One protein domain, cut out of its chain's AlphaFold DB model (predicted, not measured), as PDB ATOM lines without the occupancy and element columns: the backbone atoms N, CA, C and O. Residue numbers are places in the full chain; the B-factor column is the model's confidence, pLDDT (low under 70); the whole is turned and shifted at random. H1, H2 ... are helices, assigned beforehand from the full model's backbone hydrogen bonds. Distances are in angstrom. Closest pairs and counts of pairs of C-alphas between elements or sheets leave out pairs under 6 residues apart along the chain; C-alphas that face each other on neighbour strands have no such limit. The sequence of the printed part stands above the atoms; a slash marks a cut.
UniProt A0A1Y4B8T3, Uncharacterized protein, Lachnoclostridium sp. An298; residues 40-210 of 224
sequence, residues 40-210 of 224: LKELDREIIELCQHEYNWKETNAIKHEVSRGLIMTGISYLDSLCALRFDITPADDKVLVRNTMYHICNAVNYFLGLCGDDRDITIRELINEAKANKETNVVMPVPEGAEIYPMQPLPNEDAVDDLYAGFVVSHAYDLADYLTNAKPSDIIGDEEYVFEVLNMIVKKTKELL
ATOM      1  N   LEU A  40      41.729  27.951 -42.868       91.44
ATOM      2  CA  LEU A  40      41.509  28.707 -41.643       91.44
ATOM      3  C   LEU A  40      42.386  29.960 -41.606       91.44
ATOM      4  O   LEU A  40      43.488  30.000 -42.166       91.44
ATOM      5  N   LYS A  41      41.887  31.000 -40.938       92.69
ATOM      6  CA  LYS A  41      42.671  32.186 -40.600       92.69
ATOM      7  C   LYS A  41      43.788  31.796 -39.635       92.69
ATOM      8  O   LYS A  41      43.709  30.791 -38.932       92.69
ATOM      9  N   GLU A  42      44.827  32.622 -39.606       89.00
ATOM     10  CA  GLU A  42      45.780  32.588 -38.500       89.00
ATOM     11  C   GLU A  42      45.041  32.840 -37.184       89.00
ATOM     12  O   GLU A  42      44.069  33.599 -37.145       89.00
ATOM     13  N   LEU A  43      45.512  32.201 -36.118       84.12
ATOM     14  CA  LEU A  43      44.858  32.268 -34.816       84.12
ATOM     15  C   LEU A  43      44.764  33.717 -34.319       84.12
ATOM     16  O   LEU A  43      45.771  34.431 -34.233       84.12
ATOM     17  N   ASP A  44      43.554  34.132 -33.947       92.69
ATOM     18  CA  ASP A  44      43.319  35.433 -33.328       92.69
ATOM     19  C   ASP A  44      43.945  35.452 -31.925       92.69
ATOM     20  O   ASP A  44      43.658  34.604 -31.077       92.69
ATOM     21  N   ARG A  45      44.836  36.420 -31.683       94.12
ATOM     22  CA  ARG A  45      45.607  36.505 -30.434       94.12
ATOM     23  C   ARG A  45      44.725  36.700 -29.210       94.12
ATOM     24  O   ARG A  45      45.024  36.119 -28.176       94.12
ATOM     25  N   GLU A  46      43.655  37.476 -29.328       96.06
ATOM     26  CA  GLU A  46      42.764  37.744 -28.199       96.06
ATOM     27  C   GLU A  46      41.962  36.492 -27.838       96.06
ATOM     28  O   GLU A  46      41.692  36.245 -26.667       96.06
ATOM     29  N   ILE A  47      41.640  35.658 -28.833       95.75
ATOM     30  CA  ILE A  47      40.996  34.363 -28.596       95.75
ATOM     31  C   ILE A  47      41.979  33.369 -27.972       95.75
ATOM     32  O   ILE A  47      41.610  32.655 -27.044       95.75
ATOM     33  N   ILE A  48      43.247  33.359 -28.403       94.44
ATOM     34  CA  ILE A  48      44.291  32.553 -27.748       94.44
ATOM     35  C   ILE A  48      44.446  32.954 -26.276       94.44
ATOM     36  O   ILE A  48      44.513  32.083 -25.410       94.44
ATOM     37  N   GLU A  49      44.512  34.253 -25.990       96.19
ATOM     38  CA  GLU A  49      44.614  34.780 -24.625       96.19
ATOM     39  C   GLU A  49      43.388  34.386 -23.788       96.19
ATOM     40  O   GLU A  49      43.546  33.876 -22.678       96.19
ATOM     41  N   LEU A  50      42.179  34.490 -24.348       96.56
ATOM     42  CA  LEU A  50      40.953  34.049 -23.681       96.56
ATOM     43  C   LEU A  50      40.955  32.537 -23.388       96.56
ATOM     44  O   LEU A  50      40.573  32.116 -22.298       96.56
ATOM     45  N   CYS A  51      41.448  31.708 -24.311       93.56
ATOM     46  CA  CYS A  51      41.631  30.272 -24.082       93.56
ATOM     47  C   CYS A  51      42.645  29.985 -22.958       93.56
ATOM     48  O   CYS A  51      42.468  29.041 -22.188       93.56
ATOM     49  N   GLN A  52      43.701  30.796 -22.831       94.44
ATOM     50  CA  GLN A  52      44.655  30.686 -21.721       94.44
ATOM     51  C   GLN A  52      44.026  31.096 -20.388       94.44
ATOM     52  O   GLN A  52      44.264  30.439 -19.372       94.44
ATOM     53  N   HIS A  53      43.209  32.150 -20.377       95.25
ATOM     54  CA  HIS A  53      42.439  32.534 -19.197       95.25
ATOM     55  C   HIS A  53      41.508  31.400 -18.766       95.25
ATOM     56  O   HIS A  53      41.532  31.003 -17.603       95.25
ATOM     57  N   GLU A  54      40.785  30.796 -19.709       94.69
ATOM     58  CA  GLU A  54      39.882  29.685 -19.423       94.69
ATOM     59  C   GLU A  54      40.594  28.468 -18.830       94.69
ATOM     60  O   GLU A  54      40.128  27.885 -17.845       94.69
ATOM     61  N   TYR A  55      41.771  28.136 -19.364       93.12
ATOM     62  CA  TYR A  55      42.620  27.091 -18.806       93.12
ATOM     63  C   TYR A  55      43.002  27.388 -17.348       93.12
ATOM     64  O   TYR A  55      42.863  26.526 -16.476       93.12
ATOM     65  N   ASN A  56      43.409  28.625 -17.052       94.88
ATOM     66  CA  ASN A  56      43.754  29.041 -15.692       94.88
ATOM     67  C   ASN A  56      42.540  28.991 -14.750       94.88
ATOM     68  O   ASN A  56      42.661  28.547 -13.604       94.88
ATOM     69  N   TRP A  57      41.356  29.406 -15.211       95.88
ATOM     70  CA  TRP A  57      40.119  29.336 -14.426       95.88
ATOM     71  C   TRP A  57      39.737  27.892 -14.093       95.88
ATOM     72  O   TRP A  57      39.284  27.614 -12.980       95.88
ATOM     73  N   LYS A  58      39.969  26.956 -15.023       90.00
ATOM     74  CA  LYS A  58      39.793  25.519 -14.789       90.00
ATOM     75  C   LYS A  58      40.792  24.967 -13.777       90.00
ATOM     76  O   LYS A  58      40.372  24.277 -12.851       90.00
ATOM     77  N   GLU A  59      42.083  25.268 -13.919       92.19
ATOM     78  CA  GLU A  59      43.116  24.777 -12.991       92.19
ATOM     79  C   GLU A  59      42.899  25.271 -11.558       92.19
ATOM     80  O   GLU A  59      43.107  24.530 -10.596       92.19
ATOM     81  N   THR A  60      42.447  26.515 -11.412       93.00
ATOM     82  CA  THR A  60      42.184  27.137 -10.107       93.00
ATOM     83  C   THR A  60      40.789  26.836  -9.557       93.00
ATOM     84  O   THR A  60      40.497  27.198  -8.417       93.00
ATOM     85  N   ASN A  61      39.937  26.151 -10.331       92.00
ATOM     86  CA  ASN A  61      38.524  25.923 -10.024       92.00
ATOM     87  C   ASN A  61      37.796  27.232  -9.647       92.00
ATOM     88  O   ASN A  61      37.004  27.261  -8.704       92.00
ATOM     89  N   ALA A  62      38.106  28.313 -10.373       93.81
ATOM     90  CA  ALA A  62      37.591  29.656 -10.108       93.81
ATOM     91  C   ALA A  62      36.079  29.760 -10.356       93.81
ATOM     92  O   ALA A  62      35.370  30.389  -9.573       93.81
ATOM     93  N   ILE A  63      35.589  29.089 -11.405       95.31
ATOM     94  CA  ILE A  63      34.183  29.125 -11.823       95.31
ATOM     95  C   ILE A  63      33.368  28.141 -10.983       95.31
ATOM     96  O   ILE A  63      33.572  26.919 -11.056       95.31
ATOM     97  N   LYS A  64      32.411  28.658 -10.217       93.38
ATOM     98  CA  LYS A  64      31.629  27.886  -9.243       93.38
ATOM     99  C   LYS A  64      30.406  27.212  -9.858       93.38
ATOM    100  O   LYS A  64      30.079  26.095  -9.456       93.38
ATOM    101  N   HIS A  65      29.746  27.860 -10.815       94.75
ATOM    102  CA  HIS A  65      28.433  27.452 -11.314       94.75
ATOM    103  C   HIS A  65      28.546  26.706 -12.644       94.75
ATOM    104  O   HIS A  65      29.335  27.056 -13.522       94.75
ATOM    105  N   GLU A  66      27.738  25.658 -12.806       95.06
ATOM    106  CA  GLU A  66      27.716  24.848 -14.030       95.06
ATOM    107  C   GLU A  66      27.233  25.658 -15.240       95.06
ATOM    108  O   GLU A  66      27.827  25.561 -16.312       95.06
ATOM    109  N   VAL A  67      26.229  26.521 -15.050       96.94
ATOM    110  CA  VAL A  67      25.721  27.419 -16.100       96.94
ATOM    111  C   VAL A  67      26.813  28.383 -16.570       96.94
ATOM    112  O   VAL A  67      27.020  28.515 -17.775       96.94
ATOM    113  N   SER A  68      27.584  28.972 -15.647       97.75
ATOM    114  CA  SER A  68      28.747  29.807 -15.981       97.75
ATOM    115  C   SER A  68      29.775  29.045 -16.818       97.75
ATOM    116  O   SER A  68      30.235  29.550 -17.841       97.75
ATOM    117  N   ARG A  69      30.105  27.799 -16.443       97.00
ATOM    118  CA  ARG A  69      31.024  26.948 -17.224       97.00
ATOM    119  C   ARG A  69      30.480  26.671 -18.624       97.00
ATOM    120  O   ARG A  69      31.240  26.732 -19.586       97.00
ATOM    121  N   GLY A  70      29.181  26.394 -18.734       97.50
ATOM    122  CA  GLY A  70      28.503  26.174 -20.009       97.50
ATOM    123  C   GLY A  70      28.579  27.393 -20.926       97.50
ATOM    124  O   GLY A  70      29.020  27.258 -22.067       97.50
ATOM    125  N   LEU A  71      28.247  28.585 -20.416       98.19
ATOM    126  CA  LEU A  71      28.343  29.857 -21.146       98.19
ATOM    127  C   LEU A  71      29.776  30.157 -21.607       98.19
ATOM    128  O   LEU A  71      29.985  30.537 -22.756       98.19
ATOM    129  N   ILE A  72      30.765  29.947 -20.737       98.25
ATOM    130  CA  ILE A  72      32.181  30.189 -21.047       98.25
ATOM    131  C   ILE A  72      32.669  29.227 -22.136       98.25
ATOM    132  O   ILE A  72      33.210  29.663 -23.150       98.25
ATOM    133  N   MET A  73      32.441  27.921 -21.971       97.25
ATOM    134  CA  MET A  73      32.929  26.911 -22.915       97.25
ATOM    135  C   MET A  73      32.272  27.028 -24.294       97.25
ATOM    136  O   MET A  73      32.958  26.952 -25.318       97.25
ATOM    137  N   THR A  74      30.949  27.206 -24.329       98.25
ATOM    138  CA  THR A  74      30.208  27.362 -25.591       98.25
ATOM    139  C   THR A  74      30.524  28.700 -26.252       98.25
ATOM    140  O   THR A  74      30.729  28.742 -27.464       98.25
ATOM    141  N   GLY A  75      30.679  29.769 -25.463       98.56
ATOM    142  CA  GLY A  75      31.094  31.083 -25.942       98.56
ATOM    143  C   GLY A  75      32.478  31.076 -26.589       98.56
ATOM    144  O   GLY A  75      32.638  31.601 -27.689       98.56
ATOM    145  N   ILE A  76      33.459  30.419 -25.963       98.19
ATOM    146  CA  ILE A  76      34.811  30.275 -26.526       98.19
ATOM    147  C   ILE A  76      34.800  29.409 -27.786       98.19
ATOM    148  O   ILE A  76      35.447  29.769 -28.760       98.19
ATOM    149  N   SER A  77      34.034  28.314 -27.817       97.81
ATOM    150  CA  SER A  77      33.937  27.458 -29.014       97.81
ATOM    151  C   SER A  77      33.310  28.205 -30.200       97.81
ATOM    152  O   SER A  77      33.774  28.103 -31.338       97.81
ATOM    153  N   TYR A  78      32.283  29.017 -29.932       98.56
ATOM    154  CA  TYR A  78      31.699  29.905 -30.931       98.56
ATOM    155  C   TYR A  78      32.715  30.947 -31.427       98.56
ATOM    156  O   TYR A  78      32.894  31.090 -32.634       98.56
ATOM    157  N   LEU A  79      33.426  31.624 -30.520       98.38
ATOM    158  CA  LEU A  79      34.464  32.601 -30.868       98.38
ATOM    159  C   LEU A  79      35.601  31.994 -31.691       98.38
ATOM    160  O   LEU A  79      35.988  32.574 -32.700       98.38
ATOM    161  N   ASP A  80      36.120  30.841 -31.275       96.06
ATOM    162  CA  ASP A  80      37.218  30.151 -31.949       96.06
ATOM    163  C   ASP A  80      36.835  29.808 -33.393       96.06
ATOM    164  O   ASP A  80      37.523  30.201 -34.336       96.06
ATOM    165  N   SER A  81      35.664  29.193 -33.589       96.56
ATOM    166  CA  SER A  81      35.168  28.870 -34.932       96.56
ATOM    167  C   SER A  81      34.913  30.112 -35.796       96.56
ATOM    168  O   SER A  81      35.273  30.122 -36.975       96.56
ATOM    169  N   LEU A  82      34.332  31.174 -35.228       97.75
ATOM    170  CA  LEU A  82      34.025  32.407 -35.953       97.75
ATOM    171  C   LEU A  82      35.301  33.155 -36.368       97.75
ATOM    172  O   LEU A  82      35.418  33.594 -37.513       97.75
ATOM    173  N   CYS A  83      36.265  33.286 -35.457       97.06
ATOM    174  CA  CYS A  83      37.521  33.990 -35.705       97.06
ATOM    175  C   CYS A  83      38.469  33.200 -36.615       97.06
ATOM    176  O   CYS A  83      39.268  33.806 -37.327       97.06
ATOM    177  N   ALA A  84      38.365  31.869 -36.643       95.62
ATOM    178  CA  ALA A  84      39.125  31.028 -37.561       95.62
ATOM    179  C   ALA A  84      38.549  31.021 -38.991       95.62
ATOM    180  O   ALA A  84      39.262  30.668 -39.936       95.62
ATOM    181  N   LEU A  85      37.283  31.414 -39.190       96.56
ATOM    182  CA  LEU A  85      36.624  31.346 -40.493       96.56
ATOM    183  C   LEU A  85      37.228  32.333 -41.502       96.56
ATOM    184  O   LEU A  85      37.242  33.551 -41.301       96.56
ATOM    185  N   ARG A  86      37.653  31.815 -42.658       95.62
ATOM    186  CA  ARG A  86      38.086  32.624 -43.802       95.62
ATOM    187  C   ARG A  86      36.917  33.066 -44.675       95.62
ATOM    188  O   ARG A  86      36.624  32.458 -45.705       95.62
ATOM    189  N   PHE A  87      36.307  34.191 -44.311       94.06
ATOM    190  CA  PHE A  87      35.238  34.797 -45.104       94.06
ATOM    191  C   PHE A  87      35.637  35.050 -46.562       94.06
ATOM    192  O   PHE A  87      34.779  35.004 -47.427       94.06
ATOM    193  N   ASP A  88      36.904  35.285 -46.897       92.75
ATOM    194  CA  ASP A  88      37.321  35.537 -48.280       92.75
ATOM    195  C   ASP A  88      37.142  34.327 -49.217       92.75
ATOM    196  O   ASP A  88      36.920  34.517 -50.415       92.75
ATOM    197  N   ILE A  89      37.161  33.103 -48.676       91.94
ATOM    198  CA  ILE A  89      36.962  31.858 -49.438       91.94
ATOM    199  C   ILE A  89      35.617  31.172 -49.156       91.94
ATOM    200  O   ILE A  89      35.227  30.282 -49.912       91.94
ATOM    201  N   THR A  90      34.888  31.580 -48.110       93.31
ATOM    202  CA  THR A  90      33.552  31.047 -47.801       93.31
ATOM    203  C   THR A  90      32.547  31.389 -48.916       93.31
ATOM    204  O   THR A  90      32.494  32.542 -49.363       93.31
ATOM    205  N   PRO A  91      31.701  30.440 -49.367       91.81
ATOM    206  CA  PRO A  91      30.651  30.712 -50.348       91.81
ATOM    207  C   PRO A  91      29.692  31.825 -49.901       91.81
ATOM    208  O   PRO A  91      29.299  31.880 -48.741       91.81
ATOM    209  N   ALA A  92      29.261  32.679 -50.835       90.94
ATOM    210  CA  ALA A  92      28.396  33.831 -50.550       90.94
ATOM    211  C   ALA A  92      27.114  33.465 -49.775       90.94
ATOM    212  O   ALA A  92      26.774  34.141 -48.807       90.94
ATOM    213  N   ASP A  93      26.444  32.374 -50.159       90.38
ATOM    214  CA  ASP A  93      25.237  31.890 -49.474       90.38
ATOM    215  C   ASP A  93      25.519  31.547 -48.002       90.38
ATOM    216  O   ASP A  93      24.736  31.909 -47.127       90.38
ATOM    217  N   ASP A  94      26.649  30.896 -47.716       92.81
ATOM    218  CA  ASP A  94      27.031  30.515 -46.354       92.81
ATOM    219  C   ASP A  94      27.510  31.731 -45.546       92.81
ATOM    220  O   ASP A  94      27.209  31.815 -44.357       92.81
ATOM    221  N   LYS A  95      28.138  32.738 -46.177       94.06
ATOM    222  CA  LYS A  95      28.433  34.022 -45.511       94.06
ATOM    223  C   LYS A  95      27.168  34.698 -44.996       94.06
ATOM    224  O   LYS A  95      27.166  35.184 -43.870       94.06
ATOM    225  N   VAL A  96      26.085  34.703 -45.783       92.62
ATOM    226  CA  VAL A  96      24.786  35.244 -45.338       92.62
ATOM    227  C   VAL A  96      24.290  34.501 -44.095       92.62
ATOM    228  O   VAL A  96      23.805  35.134 -43.158       92.62
ATOM    229  N   LEU A  97      24.421  33.171 -44.067       94.81
ATOM    230  CA  LEU A  97      24.010  32.360 -42.918       94.81
ATOM    231  C   LEU A  97      24.879  32.638 -41.685       94.81
ATOM    232  O   LEU A  97      24.340  32.806 -40.592       94.81
ATOM    233  N   VAL A  98      26.198  32.764 -41.855       96.38
ATOM    234  CA  VAL A  98      27.118  33.141 -40.771       96.38
ATOM    235  C   VAL A  98      26.803  34.544 -40.255       96.38
ATOM    236  O   VAL A  98      26.643  34.721 -39.053       96.38
ATOM    237  N   ARG A  99      26.589  35.528 -41.133       95.88
ATOM    238  CA  ARG A  99      26.175  36.888 -40.751       95.88
ATOM    239  C   ARG A  99      24.886  36.882 -39.926       95.88
ATOM    240  O   ARG A  99      24.804  37.524 -38.884       95.88
ATOM    241  N   ASN A 100      23.876  36.138 -40.374       95.25
ATOM    242  CA  ASN A 100      22.611  36.013 -39.650       95.25
ATOM    243  C   ASN A 100      22.800  35.320 -38.286       95.25
ATOM    244  O   ASN A 100      22.139  35.683 -37.315       95.25
ATOM    245  N   THR A 101      23.729  34.367 -38.202       97.44
ATOM    246  CA  THR A 101      24.133  33.714 -36.946       97.44
ATOM    247  C   THR A 101      24.793  34.711 -35.996       97.44
ATOM    248  O   THR A 101      24.407  34.785 -34.831       97.44
ATOM    249  N   MET A 102      25.707  35.547 -36.498       97.75
ATOM    250  CA  MET A 102      26.345  36.619 -35.727       97.75
ATOM    251  C   MET A 102      25.318  37.607 -35.166       97.75
ATOM    252  O   MET A 102      25.376  37.942 -33.985       97.75
ATOM    253  N   TYR A 103      24.334  38.021 -35.975       96.56
ATOM    254  CA  TYR A 103      23.226  38.869 -35.517       96.56
ATOM    255  C   TYR A 103      22.442  38.225 -34.380       96.56
ATOM    256  O   TYR A 103      22.191  38.865 -33.360       96.56
ATOM    257  N   HIS A 104      22.076  36.954 -34.548       96.94
ATOM    258  CA  HIS A 104      21.311  36.224 -33.551       96.94
ATOM    259  C   HIS A 104      22.059  36.136 -32.220       96.94
ATOM    260  O   HIS A 104      21.516  36.503 -31.178       96.94
ATOM    261  N   ILE A 105      23.312  35.679 -32.262       98.38
ATOM    262  CA  ILE A 105      24.117  35.468 -31.062       98.38
ATOM    263  C   ILE A 105      24.441  36.791 -30.382       98.38
ATOM    264  O   ILE A 105      24.248  36.899 -29.176       98.38
ATOM    265  N   CYS A 106      24.854  37.821 -31.122       97.88
ATOM    266  CA  CYS A 106      25.166  39.108 -30.508       97.88
ATOM    267  C   CYS A 106      23.932  39.750 -29.856       97.88
ATOM    268  O   CYS A 106      24.023  40.236 -28.729       97.88
ATOM    269  N   ASN A 107      22.758  39.666 -30.489       96.94
ATOM    270  CA  ASN A 107      21.515  40.118 -29.868       96.94
ATOM    271  C   ASN A 107      21.190  39.316 -28.598       96.94
ATOM    272  O   ASN A 107      20.879  39.915 -27.573       96.94
ATOM    273  N   ALA A 108      21.293  37.982 -28.635       97.25
ATOM    274  CA  ALA A 108      21.051  37.133 -27.467       97.25
ATOM    275  C   ALA A 108      22.013  37.449 -26.309       97.25
ATOM    276  O   ALA A 108      21.580  37.536 -25.162       97.25
ATOM    277  N   VAL A 109      23.291  37.692 -26.617       98.25
ATOM    278  CA  VAL A 109      24.289  38.150 -25.643       98.25
ATOM    279  C   VAL A 109      23.888  39.494 -25.048       98.25
ATOM    280  O   VAL A 109      23.840  39.621 -23.829       98.25
ATOM    281  N   ASN A 110      23.544  40.482 -25.876       98.00
ATOM    282  CA  ASN A 110      23.126  41.799 -25.394       98.00
ATOM    283  C   ASN A 110      21.872  41.718 -24.516       98.00
ATOM    284  O   ASN A 110      21.802  42.403 -23.503       98.00
ATOM    285  N   TYR A 111      20.903  40.860 -24.843       96.88
ATOM    286  CA  TYR A 111      19.722  40.661 -23.998       96.88
ATOM    287  C   TYR A 111      20.066  40.012 -22.660       96.88
ATOM    288  O   TYR A 111      19.567  40.451 -21.627       96.88
ATOM    289  N   PHE A 112      20.936  39.001 -22.659       97.62
ATOM    290  CA  PHE A 112      21.372  38.353 -21.426       97.62
ATOM    291  C   PHE A 112      22.168  39.318 -20.536       97.62
ATOM    292  O   PHE A 112      21.853  39.470 -19.361       97.62
ATOM    293  N   LEU A 113      23.134  40.049 -21.103       97.12
ATOM    294  CA  LEU A 113      23.885  41.080 -20.378       97.12
ATOM    295  C   LEU A 113      22.965  42.188 -19.845       97.12
ATOM    296  O   LEU A 113      23.167  42.674 -18.735       97.12
ATOM    297  N   GLY A 114      21.943  42.565 -20.617       96.25
ATOM    298  CA  GLY A 114      20.917  43.509 -20.188       96.25
ATOM    299  C   GLY A 114      20.116  42.995 -18.994       96.25
ATOM    300  O   GLY A 114      19.900  43.749 -18.052       96.25
ATOM    301  N   LEU A 115      19.726  41.715 -19.001       95.62
ATOM    302  CA  LEU A 115      19.057  41.070 -17.865       95.62
ATOM    303  C   LEU A 115      19.948  41.028 -16.623       95.62
ATOM    304  O   LEU A 115      19.454  41.252 -15.528       95.62
ATOM    305  N   CYS A 116      21.255  40.805 -16.773       95.06
ATOM    306  CA  CYS A 116      22.181  40.837 -15.638       95.06
ATOM    307  C   CYS A 116      22.333  42.231 -15.004       95.06
ATOM    308  O   CYS A 116      22.773  42.333 -13.862       95.06
ATOM    309  N   GLY A 117      21.995  43.298 -15.736       90.94
ATOM    310  CA  GLY A 117      21.905  44.665 -15.212       90.94
ATOM    311  C   GLY A 117      20.498  45.072 -14.757       90.94
ATOM    312  O   GLY A 117      20.312  46.207 -14.324       90.94
ATOM    313  N   ASP A 118      19.516  44.181 -14.890       89.38
ATOM    314  CA  ASP A 118      18.125  44.370 -14.486       89.38
ATOM    315  C   ASP A 118      17.893  43.724 -13.105       89.38
ATOM    316  O   ASP A 118      18.581  42.783 -12.716       89.38
ATOM    317  N   ASP A 119      16.890  44.190 -12.361       85.69
ATOM    318  CA  ASP A 119      16.523  43.622 -11.054       85.69
ATOM    319  C   ASP A 119      15.737  42.297 -11.190       85.69
ATOM    320  O   ASP A 119      15.385  41.652 -10.198       85.69
ATOM    321  N   ARG A 120      15.393  41.901 -12.423       89.38
ATOM    322  CA  ARG A 120      14.557  40.732 -12.720       89.38
ATOM    323  C   ARG A 120      15.387  39.462 -12.887       89.38
ATOM    324  O   ARG A 120      16.155  39.330 -13.829       89.38
ATOM    325  N   ASP A 121      15.102  38.463 -12.057       95.00
ATOM    326  CA  ASP A 121      15.706  37.131 -12.163       95.00
ATOM    327  C   ASP A 121      14.898  36.186 -13.076       95.00
ATOM    328  O   ASP A 121      14.269  35.209 -12.647       95.00
ATOM    329  N   ILE A 122      14.857  36.534 -14.361       96.19
ATOM    330  CA  ILE A 122      14.129  35.803 -15.404       96.19
ATOM    331  C   ILE A 122      15.036  35.518 -16.597       96.19
ATOM    332  O   ILE A 122      16.000  36.230 -16.858       96.19
ATOM    333  N   THR A 123      14.694  34.482 -17.349       97.19
ATOM    334  CA  THR A 123      15.349  34.144 -18.615       97.19
ATOM    335  C   THR A 123      14.793  34.984 -19.767       97.19
ATOM    336  O   THR A 123      13.641  35.431 -19.741       97.19
ATOM    337  N   ILE A 124      15.560  35.103 -20.858       95.69
ATOM    338  CA  ILE A 124      15.060  35.670 -22.125       95.69
ATOM    339  C   ILE A 124      13.809  34.907 -22.593       95.69
ATOM    340  O   ILE A 124      12.845  35.500 -23.081       95.69
ATOM    341  N   ARG A 125      13.804  33.577 -22.439       95.81
ATOM    342  CA  ARG A 125      12.689  32.715 -22.845       95.81
ATOM    343  C   ARG A 125      11.413  32.998 -22.054       95.81
ATOM    344  O   ARG A 125      10.345  33.078 -22.662       95.81
ATOM    345  N   GLU A 126      11.509  33.136 -20.734       96.19
ATOM    346  CA  GLU A 126      10.381  33.510 -19.871       96.19
ATOM    347  C   GLU A 126       9.820  34.870 -20.297       96.19
ATOM    348  O   GLU A 126       8.626  34.965 -20.567       96.19
ATOM    349  N   LEU A 127      10.686  35.867 -20.506       93.94
ATOM    350  CA  LEU A 127      10.290  37.212 -20.931       93.94
ATOM    351  C   LEU A 127       9.522  37.195 -22.271       93.94
ATOM    352  O   LEU A 127       8.454  37.796 -22.400       93.94
ATOM    353  N   ILE A 128       9.999  36.435 -23.264       92.62
ATOM    354  CA  ILE A 128       9.290  36.253 -24.545       92.62
ATOM    355  C   ILE A 128       7.943  35.546 -24.347       92.62
ATOM    356  O   ILE A 128       6.954  35.886 -25.004       92.62
ATOM    357  N   ASN A 129       7.897  34.521 -23.497       94.75
ATOM    358  CA  ASN A 129       6.685  33.739 -23.267       94.75
ATOM    359  C   ASN A 129       5.612  34.544 -22.526       94.75
ATOM    360  O   ASN A 129       4.436  34.414 -22.867       94.75
ATOM    361  N   GLU A 130       5.998  35.399 -21.580       93.69
ATOM    362  CA  GLU A 130       5.100  36.328 -20.893       93.69
ATOM    363  C   GLU A 130       4.462  37.311 -21.878       93.69
ATOM    364  O   GLU A 130       3.234  37.403 -21.947       93.69
ATOM    365  N   ALA A 131       5.265  37.950 -22.733       91.88
ATOM    366  CA  ALA A 131       4.752  38.860 -23.755       91.88
ATOM    367  C   ALA A 131       3.781  38.156 -24.727       91.88
ATOM    368  O   ALA A 131       2.711  38.679 -25.055       91.88
ATOM    369  N   LYS A 132       4.097  36.916 -25.137       91.62
ATOM    370  CA  LYS A 132       3.192  36.087 -25.956       91.62
ATOM    371  C   LYS A 132       1.885  35.767 -25.231       91.62
ATOM    372  O   LYS A 132       0.820  35.855 -25.843       91.62
ATOM    373  N   ALA A 133       1.948  35.396 -23.954       93.38
ATOM    374  CA  ALA A 133       0.768  35.096 -23.144       93.38
ATOM    375  C   ALA A 133      -0.138  36.329 -22.986       93.38
ATOM    376  O   ALA A 133      -1.363  36.215 -23.072       93.38
ATOM    377  N   ASN A 134       0.469  37.509 -22.869       93.69
ATOM    378  CA  ASN A 134      -0.214  38.798 -22.793       93.69
ATOM    379  C   ASN A 134      -0.709  39.320 -24.153       93.69
ATOM    380  O   ASN A 134      -1.377  40.353 -24.202       93.69
ATOM    381  N   LYS A 135      -0.437  38.604 -25.256       91.88
ATOM    382  CA  LYS A 135      -0.737  39.020 -26.640       91.88
ATOM    383  C   LYS A 135      -0.122  40.377 -26.995       91.88
ATOM    384  O   LYS A 135      -0.703  41.148 -27.760       91.88
ATOM    385  N   GLU A 136       1.043  40.665 -26.430       90.81
ATOM    386  CA  GLU A 136       1.800  41.864 -26.753       90.81
ATOM    387  C   GLU A 136       2.316  41.778 -28.191       90.81
ATOM    388  O   GLU A 136       2.740  40.722 -28.667       90.81
ATOM    389  N   THR A 137       2.269  42.900 -28.907       84.31
ATOM    390  CA  THR A 137       2.795  42.985 -30.276       84.31
ATOM    391  C   THR A 137       4.311  43.147 -30.307       84.31
ATOM    392  O   THR A 137       4.926  42.837 -31.320       84.31
ATOM    393  N   ASN A 138       4.905  43.633 -29.213       83.81
ATOM    394  CA  ASN A 138       6.332  43.905 -29.073       83.81
ATOM    395  C   ASN A 138       6.819  43.388 -27.719       83.81
ATOM    396  O   ASN A 138       6.101  43.511 -26.735       83.81
ATOM    397  N   VAL A 139       8.051  42.881 -27.670       85.81
ATOM    398  CA  VAL A 139       8.717  42.476 -26.427       85.81
ATOM    399  C   VAL A 139       9.767  43.525 -26.075       85.81
ATOM    400  O   VAL A 139      10.602  43.856 -26.919       85.81
ATOM    401  N   VAL A 140       9.741  44.051 -24.850       86.31
ATOM    402  CA  VAL A 140      10.760  45.000 -24.375       86.31
ATOM    403  C   VAL A 140      11.916  44.222 -23.753       86.31
ATOM    404  O   VAL A 140      11.810  43.727 -22.632       86.31
ATOM    405  N   MET A 141      13.016  44.112 -24.498       89.94
ATOM    406  CA  MET A 141      14.237  43.451 -24.036       89.94
ATOM    407  C   MET A 141      15.168  44.452 -23.346       89.94
ATOM    408  O   MET A 141      15.452  45.496 -23.943       89.94
ATOM    409  N   PRO A 142      15.672  44.158 -22.135       92.00
ATOM    410  CA  PRO A 142      16.740  44.953 -21.550       92.00
ATOM    411  C   PRO A 142      18.026  44.741 -22.355       92.00
ATOM    412  O   PRO A 142      18.307  43.636 -22.819       92.00
ATOM    413  N   VAL A 143      18.800  45.807 -22.537       94.62
ATOM    414  CA  VAL A 143      20.097  45.788 -23.224       94.62
ATOM    415  C   VAL A 143      21.055  46.743 -22.509       94.62
ATOM    416  O   VAL A 143      20.590  47.754 -21.973       94.62
ATOM    417  N   PRO A 144      22.372  46.471 -22.499       93.88
ATOM    418  CA  PRO A 144      23.360  47.418 -22.003       93.88
ATOM    419  C   PRO A 144      23.285  48.759 -22.741       93.88
ATOM    420  O   PRO A 144      22.938  48.825 -23.924       93.88
ATOM    421  N   GLU A 145      23.647  49.842 -22.054       91.25
ATOM    422  CA  GLU A 145      23.721  51.166 -22.671       91.25
ATOM    423  C   GLU A 145      24.707  51.159 -23.851       91.25
ATOM    424  O   GLU A 145      25.837  50.688 -23.739       91.25
ATOM    425  N   GLY A 146      24.270  51.680 -25.002       89.69
ATOM    426  CA  GLY A 146      25.091  51.738 -26.215       89.69
ATOM    427  C   GLY A 146      25.237  50.410 -26.968       89.69
ATOM    428  O   GLY A 146      26.000  50.363 -27.932       89.69
ATOM    429  N   ALA A 147      24.515  49.354 -26.573       92.81
ATOM    430  CA  ALA A 147      24.517  48.085 -27.293       92.81
ATOM    431  C   ALA A 147      24.011  48.247 -28.740       92.81
ATOM    432  O   ALA A 147      22.947  48.820 -28.989       92.81
ATOM    433  N   GLU A 148      24.761  47.702 -29.700       90.50
ATOM    434  CA  GLU A 148      24.309  47.573 -31.086       90.50
ATOM    435  C   GLU A 148      23.339  46.393 -31.200       90.50
ATOM    436  O   GLU A 148      23.659  45.274 -30.799       90.50
ATOM    437  N   ILE A 149      22.151  46.642 -31.753       92.88
ATOM    438  CA  ILE A 149      21.145  45.607 -32.004       92.88
ATOM    439  C   ILE A 149      21.004  45.411 -33.505       92.88
ATOM    440  O   ILE A 149      20.702  46.344 -34.251       92.88
ATOM    441  N   TYR A 150      21.212  44.175 -33.934       92.75
ATOM    442  CA  TYR A 150      21.157  43.784 -35.333       92.75
ATOM    443  C   TYR A 150      19.750  43.316 -35.730       92.75
ATOM    444  O   TYR A 150      18.934  42.998 -34.856       92.75
ATOM    445  N   PRO A 151      19.433  43.238 -37.037       91.50
ATOM    446  CA  PRO A 151      18.169  42.676 -37.493       91.50
ATOM    447  C   PRO A 151      17.920  41.291 -36.891       91.50
ATOM    448  O   PRO A 151      18.777  40.411 -36.964       91.50
ATOM    449  N   MET A 152      16.732  41.089 -36.320       84.81
ATOM    450  CA  MET A 152      16.340  39.801 -35.751       84.81
ATOM    451  C   MET A 152      16.305  38.734 -36.847       84.81
ATOM    452  O   MET A 152      15.439  38.758 -37.721       84.81
ATOM    453  N   GLN A 153      17.243  37.793 -36.781       86.88
ATOM    454  CA  GLN A 153      17.311  36.632 -37.660       86.88
ATOM    455  C   GLN A 153      17.181  35.357 -36.817       86.88
ATOM    456  O   GLN A 153      17.748  35.284 -35.721       86.88
ATOM    457  N   PRO A 154      16.434  34.341 -37.280       88.00
ATOM    458  CA  PRO A 154      16.496  33.025 -36.661       88.00
ATOM    459  C   PRO A 154      17.879  32.409 -36.897       88.00
ATOM    460  O   PRO A 154      18.507  32.675 -37.927       88.00
ATOM    461  N   LEU A 155      18.327  31.542 -35.984       91.50
ATOM    462  CA  LEU A 155      19.485  30.698 -36.269       91.50
ATOM    463  C   LEU A 155      19.198  29.843 -37.511       91.50
ATOM    464  O   LEU A 155      18.128  29.221 -37.588       91.50
ATOM    465  N   PRO A 156      20.108  29.828 -38.497       89.81
ATOM    466  CA  PRO A 156      19.941  29.010 -39.682       89.81
ATOM    467  C   PRO A 156      20.076  27.533 -39.317       89.81
ATOM    468  O   PRO A 156      20.889  27.167 -38.480       89.81
ATOM    469  N   ASN A 157      19.308  26.674 -39.987       85.94
ATOM    470  CA  ASN A 157      19.469  25.230 -39.836       85.94
ATOM    471  C   ASN A 157      20.896  24.824 -40.251       85.94
ATOM    472  O   ASN A 157      21.333  25.201 -41.337       85.94
ATOM    473  N   GLU A 158      21.587  24.032 -39.432       78.94
ATOM    474  CA  GLU A 158      22.936  23.522 -39.719       78.94
ATOM    475  C   GLU A 158      22.992  22.775 -41.065       78.94
ATOM    476  O   GLU A 158      23.902  22.996 -41.858       78.94
ATOM    477  N   ASP A 159      21.951  22.002 -41.409       82.38
ATOM    478  CA  ASP A 159      21.825  21.317 -42.710       82.38
ATOM    479  C   ASP A 159      21.720  22.285 -43.905       82.38
ATOM    480  O   ASP A 159      21.775  21.874 -45.072       82.38
ATOM    481  N   ALA A 160      21.473  23.570 -43.642       84.62
ATOM    482  CA  ALA A 160      21.480  24.592 -44.667       84.62
ATOM    483  C   ALA A 160      22.902  25.049 -45.012       84.62
ATOM    484  O   ALA A 160      23.069  25.558 -46.113       84.62
ATOM    485  N   VAL A 161      23.902  24.861 -44.157       87.25
ATOM    486  CA  VAL A 161      25.268  25.326 -44.425       87.25
ATOM    487  C   VAL A 161      26.020  24.272 -45.232       87.25
ATOM    488  O   VAL A 161      26.069  23.106 -44.842       87.25
ATOM    489  N   ASP A 162      26.560  24.660 -46.388       87.19
ATOM    490  CA  ASP A 162      27.272  23.717 -47.256       87.19
ATOM    491  C   ASP A 162      28.784  23.676 -46.917       87.19
ATOM    492  O   ASP A 162      29.400  22.607 -46.975       87.19
ATOM    493  N   ASP A 163      29.383  24.806 -46.525       91.56
ATOM    494  CA  ASP A 163      30.770  24.897 -46.049       91.56
ATOM    495  C   ASP A 163      30.966  24.288 -44.646       91.56
ATOM    496  O   ASP A 163      30.223  24.567 -43.705       91.56
ATOM    497  N   LEU A 164      32.008  23.462 -44.495       91.19
ATOM    498  CA  LEU A 164      32.291  22.744 -43.249       91.19
ATOM    499  C   LEU A 164      32.596  23.689 -42.077       91.19
ATOM    500  O   LEU A 164      32.082  23.477 -40.980       91.19
ATOM    501  N   TYR A 165      33.429  24.709 -42.292       93.38
ATOM    502  CA  TYR A 165      33.872  25.600 -41.219       93.38
ATOM    503  C   TYR A 165      32.773  26.587 -40.836       93.38
ATOM    504  O   TYR A 165      32.552  26.828 -39.651       93.38
ATOM    505  N   ALA A 166      32.015  27.087 -41.814       94.56
ATOM    506  CA  ALA A 166      30.797  27.844 -41.541       94.56
ATOM    507  C   ALA A 166      29.770  26.994 -40.768       94.56
ATOM    508  O   ALA A 166      29.085  27.504 -39.881       94.56
ATOM    509  N   GLY A 167      29.695  25.689 -41.058       95.19
ATOM    510  CA  GLY A 167      28.865  24.739 -40.320       95.19
ATOM    511  C   GLY A 167      29.229  24.667 -38.835       95.19
ATOM    512  O   GLY A 167      28.332  24.687 -37.993       95.19
ATOM    513  N   PHE A 168      30.523  24.683 -38.493       95.12
ATOM    514  CA  PHE A 168      30.964  24.732 -37.092       95.12
ATOM    515  C   PHE A 168      30.506  26.004 -36.375       95.12
ATOM    516  O   PHE A 168      30.019  25.910 -35.251       95.12
ATOM    517  N   VAL A 169      30.578  27.166 -37.034       97.50
ATOM    518  CA  VAL A 169      30.082  28.431 -36.458       97.50
ATOM    519  C   VAL A 169      28.601  28.318 -36.097       97.50
ATOM    520  O   VAL A 169      28.199  28.679 -34.992       97.50
ATOM    521  N   VAL A 170      27.785  27.777 -37.006       96.62
ATOM    522  CA  VAL A 170      26.343  27.599 -36.779       96.62
ATOM    523  C   VAL A 170      26.062  26.564 -35.689       96.62
ATOM    524  O   VAL A 170      25.223  26.810 -34.826       96.62
ATOM    525  N   SER A 171      26.780  25.439 -35.676       96.00
ATOM    526  CA  SER A 171      26.633  24.415 -34.635       96.00
ATOM    527  C   SER A 171      26.947  24.978 -33.247       96.00
ATOM    528  O   SER A 171      26.144  24.824 -32.330       96.00
ATOM    529  N   HIS A 172      28.076  25.670 -33.083       97.75
ATOM    530  CA  HIS A 172      28.456  26.251 -31.793       97.75
ATOM    531  C   HIS A 172      27.533  27.397 -31.368       97.75
ATOM    532  O   HIS A 172      27.298  27.594 -30.175       97.75
ATOM    533  N   ALA A 173      26.958  28.123 -32.329       97.94
ATOM    534  CA  ALA A 173      25.939  29.122 -32.046       97.94
ATOM    535  C   ALA A 173      24.671  28.502 -31.436       97.94
ATOM    536  O   ALA A 173      24.104  29.090 -30.519       97.94
ATOM    537  N   TYR A 174      24.234  27.320 -31.887       97.19
ATOM    538  CA  TYR A 174      23.092  26.633 -31.269       97.19
ATOM    539  C   TYR A 174      23.351  26.278 -29.805       97.19
ATOM    540  O   TYR A 174      22.489  26.542 -28.964       97.19
ATOM    541  N   ASP A 175      24.533  25.738 -29.499       96.50
ATOM    542  CA  ASP A 175      24.909  25.389 -28.127       96.50
ATOM    543  C   ASP A 175      24.903  26.631 -27.225       96.50
ATOM    544  O   ASP A 175      24.294  26.636 -26.154       96.50
ATOM    545  N   LEU A 176      25.525  27.721 -27.683       98.38
ATOM    546  CA  LEU A 176      25.588  28.974 -26.937       98.38
ATOM    547  C   LEU A 176      24.207  29.632 -26.772       98.38
ATOM    548  O   LEU A 176      23.881  30.129 -25.693       98.38
ATOM    549  N   ALA A 177      23.385  29.649 -27.824       97.44
ATOM    550  CA  ALA A 177      22.059  30.260 -27.784       97.44
ATOM    551  C   ALA A 177      21.132  29.568 -26.778       97.44
ATOM    552  O   ALA A 177      20.309  30.236 -26.144       97.44
ATOM    553  N   ASP A 178      21.256  28.251 -26.593       96.25
ATOM    554  CA  ASP A 178      20.467  27.557 -25.578       96.25
ATOM    555  C   ASP A 178      20.848  28.032 -24.168       96.25
ATOM    556  O   ASP A 178      19.958  28.388 -23.394       96.25
ATOM    557  N   TYR A 179      22.138  28.187 -23.857       97.62
ATOM    558  CA  TYR A 179      22.546  28.775 -22.577       97.62
ATOM    559  C   TYR A 179      22.057  30.218 -22.420       97.62
ATOM    560  O   TYR A 179      21.403  30.531 -21.428       97.62
ATOM    561  N   LEU A 180      22.291  31.087 -23.408       97.69
ATOM    562  CA  LEU A 180      21.890  32.501 -23.337       97.69
ATOM    563  C   LEU A 180      20.378  32.676 -23.149       97.69
ATOM    564  O   LEU A 180      19.937  33.584 -22.448       97.69
ATOM    565  N   THR A 181      19.568  31.815 -23.770       96.12
ATOM    566  CA  THR A 181      18.105  31.942 -23.703       96.12
ATOM    567  C   THR A 181      17.481  31.345 -22.447       96.12
ATOM    568  O   THR A 181      16.359  31.738 -22.115       96.12
ATOM    569  N   ASN A 182      18.167  30.418 -21.768       97.12
ATOM    570  CA  ASN A 182      17.654  29.709 -20.591       97.12
ATOM    571  C   ASN A 182      18.368  30.046 -19.278       97.12
ATOM    572  O   ASN A 182      17.870  29.643 -18.230       97.12
ATOM    573  N   ALA A 183      19.505  30.735 -19.310       96.88
ATOM    574  CA  ALA A 183      20.183  31.175 -18.099       96.88
ATOM    575  C   ALA A 183      19.471  32.385 -17.484       96.88
ATOM    576  O   ALA A 183      18.967  33.266 -18.192       96.88
ATOM    577  N   LYS A 184      19.454  32.429 -16.154       97.19
ATOM    578  CA  LYS A 184      19.049  33.584 -15.354       97.19
ATOM    579  C   LYS A 184      20.279  34.343 -14.853       97.19
ATOM    580  O   LYS A 184      21.340  33.735 -14.696       97.19
ATOM    581  N   PRO A 185      20.149  35.640 -14.526       96.31
ATOM    582  CA  PRO A 185      21.202  36.368 -13.825       96.31
ATOM    583  C   PRO A 185      21.668  35.663 -12.543       96.31
ATOM    584  O   PRO A 185      22.868  35.613 -12.272       96.31
ATOM    585  N   SER A 186      20.749  35.054 -11.781       96.62
ATOM    586  CA  SER A 186      21.107  34.338 -10.553       96.62
ATOM    587  C   SER A 186      21.968  33.092 -10.764       96.62
ATOM    588  O   SER A 186      22.705  32.712  -9.851       96.62
ATOM    589  N   ASP A 187      21.944  32.491 -11.958       97.25
ATOM    590  CA  ASP A 187      22.709  31.279 -12.268       97.25
ATOM    591  C   ASP A 187      24.223  31.531 -12.364       97.25
ATOM    592  O   ASP A 187      25.004  30.575 -12.343       97.25
ATOM    593  N   ILE A 188      24.641  32.799 -12.475       96.94
ATOM    594  CA  ILE A 188      26.046  33.198 -12.640       96.94
ATOM    595  C   ILE A 188      26.591  34.032 -11.473       96.94
ATOM    596  O   ILE A 188      27.701  34.557 -11.570       96.94
ATOM    597  N   ILE A 189      25.834  34.168 -10.375       95.75
ATOM    598  CA  ILE A 189      26.223  35.027  -9.247       95.75
ATOM    599  C   ILE A 189      27.591  34.621  -8.687       95.75
ATOM    600  O   ILE A 189      27.816  33.490  -8.253       95.75
ATOM    601  N   GLY A 190      28.507  35.580  -8.619       95.12
ATOM    602  CA  GLY A 190      29.878  35.391  -8.159       95.12
ATOM    603  C   GLY A 190      30.840  34.767  -9.176       95.12
ATOM    604  O   GLY A 190      31.967  34.470  -8.768       95.12
ATOM    605  N   ASP A 191      30.408  34.559 -10.425       97.69
ATOM    606  CA  ASP A 191      31.222  34.172 -11.589       97.69
ATOM    607  C   ASP A 191      31.084  35.188 -12.755       97.69
ATOM    608  O   ASP A 191      31.523  34.920 -13.877       97.69
ATOM    609  N   GLU A 192      30.461  36.348 -12.512       97.00
ATOM    610  CA  GLU A 192      30.058  37.310 -13.543       97.00
ATOM    611  C   GLU A 192      31.251  37.824 -14.345       97.00
ATOM    612  O   GLU A 192      31.150  37.962 -15.559       97.00
ATOM    613  N   GLU A 193      32.393  38.065 -13.693       97.19
ATOM    614  CA  GLU A 193      33.601  38.563 -14.360       97.19
ATOM    615  C   GLU A 193      34.054  37.641 -15.504       97.19
ATOM    616  O   GLU A 193      34.344  38.121 -16.599       97.19
ATOM    617  N   TYR A 194      34.013  36.322 -15.290       97.88
ATOM    618  CA  TYR A 194      34.450  35.323 -16.267       97.88
ATOM    619  C   TYR A 194      33.458  35.203 -17.424       97.88
ATOM    620  O   TYR A 194      33.842  35.148 -18.593       97.88
ATOM    621  N   VAL A 195      32.160  35.181 -17.103       98.31
ATOM    622  CA  VAL A 195      31.096  35.109 -18.111       98.31
ATOM    623  C   VAL A 195      31.102  36.378 -18.959       98.31
ATOM    624  O   VAL A 195      31.090  36.305 -20.187       98.31
ATOM    625  N   PHE A 196      31.171  37.550 -18.329       98.25
ATOM    626  CA  PHE A 196      31.155  38.831 -19.027       98.25
ATOM    627  C   PHE A 196      32.391  39.025 -19.895       98.25
ATOM    628  O   PHE A 196      32.263  39.602 -20.971       98.25
ATOM    629  N   GLU A 197      33.563  38.529 -19.498       98.44
ATOM    630  CA  GLU A 197      34.754  38.576 -20.349       98.44
ATOM    631  C   GLU A 197      34.519  37.870 -21.695       98.44
ATOM    632  O   GLU A 197      34.727  38.468 -22.756       98.44
ATOM    633  N   VAL A 198      33.986  36.644 -21.669       98.62
ATOM    634  CA  VAL A 198      33.677  35.871 -22.885       98.62
ATOM    635  C   VAL A 198      32.567  36.536 -23.702       98.62
ATOM    636  O   VAL A 198      32.699  36.713 -24.914       98.62
ATOM    637  N   LEU A 199      31.470  36.935 -23.058       98.56
ATOM    638  CA  LEU A 199      30.318  37.510 -23.751       98.56
ATOM    639  C   LEU A 199      30.635  38.873 -24.384       98.56
ATOM    640  O   LEU A 199      30.236  39.140 -25.518       98.56
ATOM    641  N   ASN A 200      31.421  39.718 -23.713       98.12
ATOM    642  CA  ASN A 200      31.877  40.979 -24.295       98.12
ATOM    643  C   ASN A 200      32.836  40.752 -25.471       98.12
ATOM    644  O   ASN A 200      32.785  41.502 -26.449       98.12
ATOM    645  N   MET A 201      33.662  39.699 -25.425       98.56
ATOM    646  CA  MET A 201      34.491  39.313 -26.567       98.56
ATOM    647  C   MET A 201      33.630  38.928 -27.778       98.56
ATOM    648  O   MET A 201      33.946  39.326 -28.898       98.56
ATOM    649  N   ILE A 202      32.497  38.246 -27.575       98.62
ATOM    650  CA  ILE A 202      31.537  37.933 -28.649       98.62
ATOM    651  C   ILE A 202      30.970  39.200 -29.287       98.62
ATOM    652  O   ILE A 202      30.948  39.305 -30.516       98.62
ATOM    653  N   VAL A 203      30.538  40.172 -28.479       98.31
ATOM    654  CA  VAL A 203      30.022  41.456 -28.987       98.31
ATOM    655  C   VAL A 203      31.100  42.181 -29.793       98.31
ATOM    656  O   VAL A 203      30.856  42.608 -30.924       98.31
ATOM    657  N   LYS A 204      32.320  42.253 -29.253       98.00
ATOM    658  CA  LYS A 204      33.468  42.878 -29.913       98.00
ATOM    659  C   LYS A 204      33.799  42.211 -31.250       98.00
ATOM    660  O   LYS A 204      33.827  42.888 -32.278       98.00
ATOM    661  N   LYS A 205      34.009  40.890 -31.261       97.75
ATOM    662  CA  LYS A 205      34.389  40.139 -32.467       97.75
ATOM    663  C   LYS A 205      33.288  40.120 -33.512       97.75
ATOM    664  O   LYS A 205      33.587  40.171 -34.701       97.75
ATOM    665  N   THR A 206      32.024  40.144 -33.090       97.25
ATOM    666  CA  THR A 206      30.905  40.317 -34.020       97.25
ATOM    667  C   THR A 206      31.053  41.616 -34.802       97.25
ATOM    668  O   THR A 206      31.028  41.586 -36.028       97.25
ATOM    669  N   LYS A 207      31.279  42.742 -34.119       96.00
ATOM    670  CA  LYS A 207      31.450  44.048 -34.764       96.00
ATOM    671  C   LYS A 207      32.670  44.105 -35.688       96.00
ATOM    672  O   LYS A 207      32.587  44.697 -36.761       96.00
ATOM    673  N   GLU A 208      33.784  43.500 -35.283       96.50
ATOM    674  CA  GLU A 208      35.022  43.463 -36.076       96.50
ATOM    675  C   GLU A 208      34.876  42.634 -37.359       96.50
ATOM    676  O   GLU A 208      35.355  43.052 -38.412       96.50
ATOM    677  N   LEU A 209      34.202  41.484 -37.280       96.19
ATOM    678  CA  LEU A 209      34.093  40.527 -38.384       96.19
ATOM    679  C   LEU A 209      32.887  40.781 -39.290       96.19
ATOM    680  O   LEU A 209      32.848  40.274 -40.411       96.19
ATOM    681  N   LEU A 210      31.895  41.552 -38.836       94.12
ATOM    682  CA  LEU A 210      30.669  41.777 -39.597       94.12
ATOM    683  C   LEU A 210      30.916  42.324 -41.016       94.12
ATOM    684  O   LEU A 210      30.291  41.795 -41.939       94.12
TER     685      LEU A 210
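This is residues 40 to 210 of the 224 residues of an uncharacterized protein of Lachnoclostridium sp. An298 (UniProt A0A1Y4B8T3). Four long helices, H2, H5, H3 and H7, make a ring of side-by-side contacts in that order, with H2 and H3 across the diagonal, and H1 packs on H2 as a fifth helix of the bundle. At one end the short H6 packs on H2 and H3, while H4 turns steeply off the bundle and a long link, residues 134 to 163, leads back along its outside to H5. The printed part has 171 residues with seven named helices, H1 to H7 in order along the chain, and no named strand; its class is all helix. It is compact, with a radius of gyration of the C-alphas of 16.1 A, and spans 45 by 44 by 29 A.

H1, residues 45 to 59, and H2, residues 66 to 84, form a helical hairpin; they touch, closest at the C-alphas of Ile 47 and Asp 80, 6.6 A, at a shallow tilt of 25 degrees, opposite ways. H2 and H3, residues 92 to 116, are near each other, and each is a hub touching four helices. H4, residues 124 to 133, only just touches H3, with 3 pairs of C-alphas within 8 A, the closest Phe 112 and Ile 124 at 6.9 A; they are about perpendicular at 88 degrees. H5, residues 164 to 182, touches H2, with the C-alphas of Tyr 78 and His 172 closest at 5.0 A, at a shallow tilt of 26 degrees, opposite ways. H5 also touches H3, closest at Phe 112 and Leu 180, 6.2 A between C-alphas, at a shallow tilt of 21 degrees, the same way. H6, residues 185 to 188, touches H2 through residues 67 to 68 of H2 alone, closest at the C-alphas of Ser 68 and Ile 188, 5.5 A. H7, residues 192 to 210, touches H2, closest at the C-alphas of Ile 72 and Val 195, 5.8 A, and touches H3, closest at those of Cys 106 and Val 203, 5.6 A. H5 and H7 are apart. Every O i to N i+4 pair is within hydrogen-bond range in H1, H2, H3, H4 and H7; in H5 14 of 15 are, and H6 is too short for such a pair.

H1 begins at C-alpha 45 (45.607, 36.505, -30.434) and is 21.2 A long; H2 is 26.9 A. H3, the longest, runs 36.1 A to C-alpha 116 (22.181, 40.837, -15.638). H5 is 27.9 A, and H7, 26.4 A, ends at C-alpha 210 (30.669, 41.777, -39.597).

The C-alphas farthest apart, of Glu 42 and Asn 134, are 49.0 A apart. The printed part has no cut. The link from H4 to H5 is long, 30 residues. The mean pLDDT of the printed part is 94.4, and no printed residue is under 70.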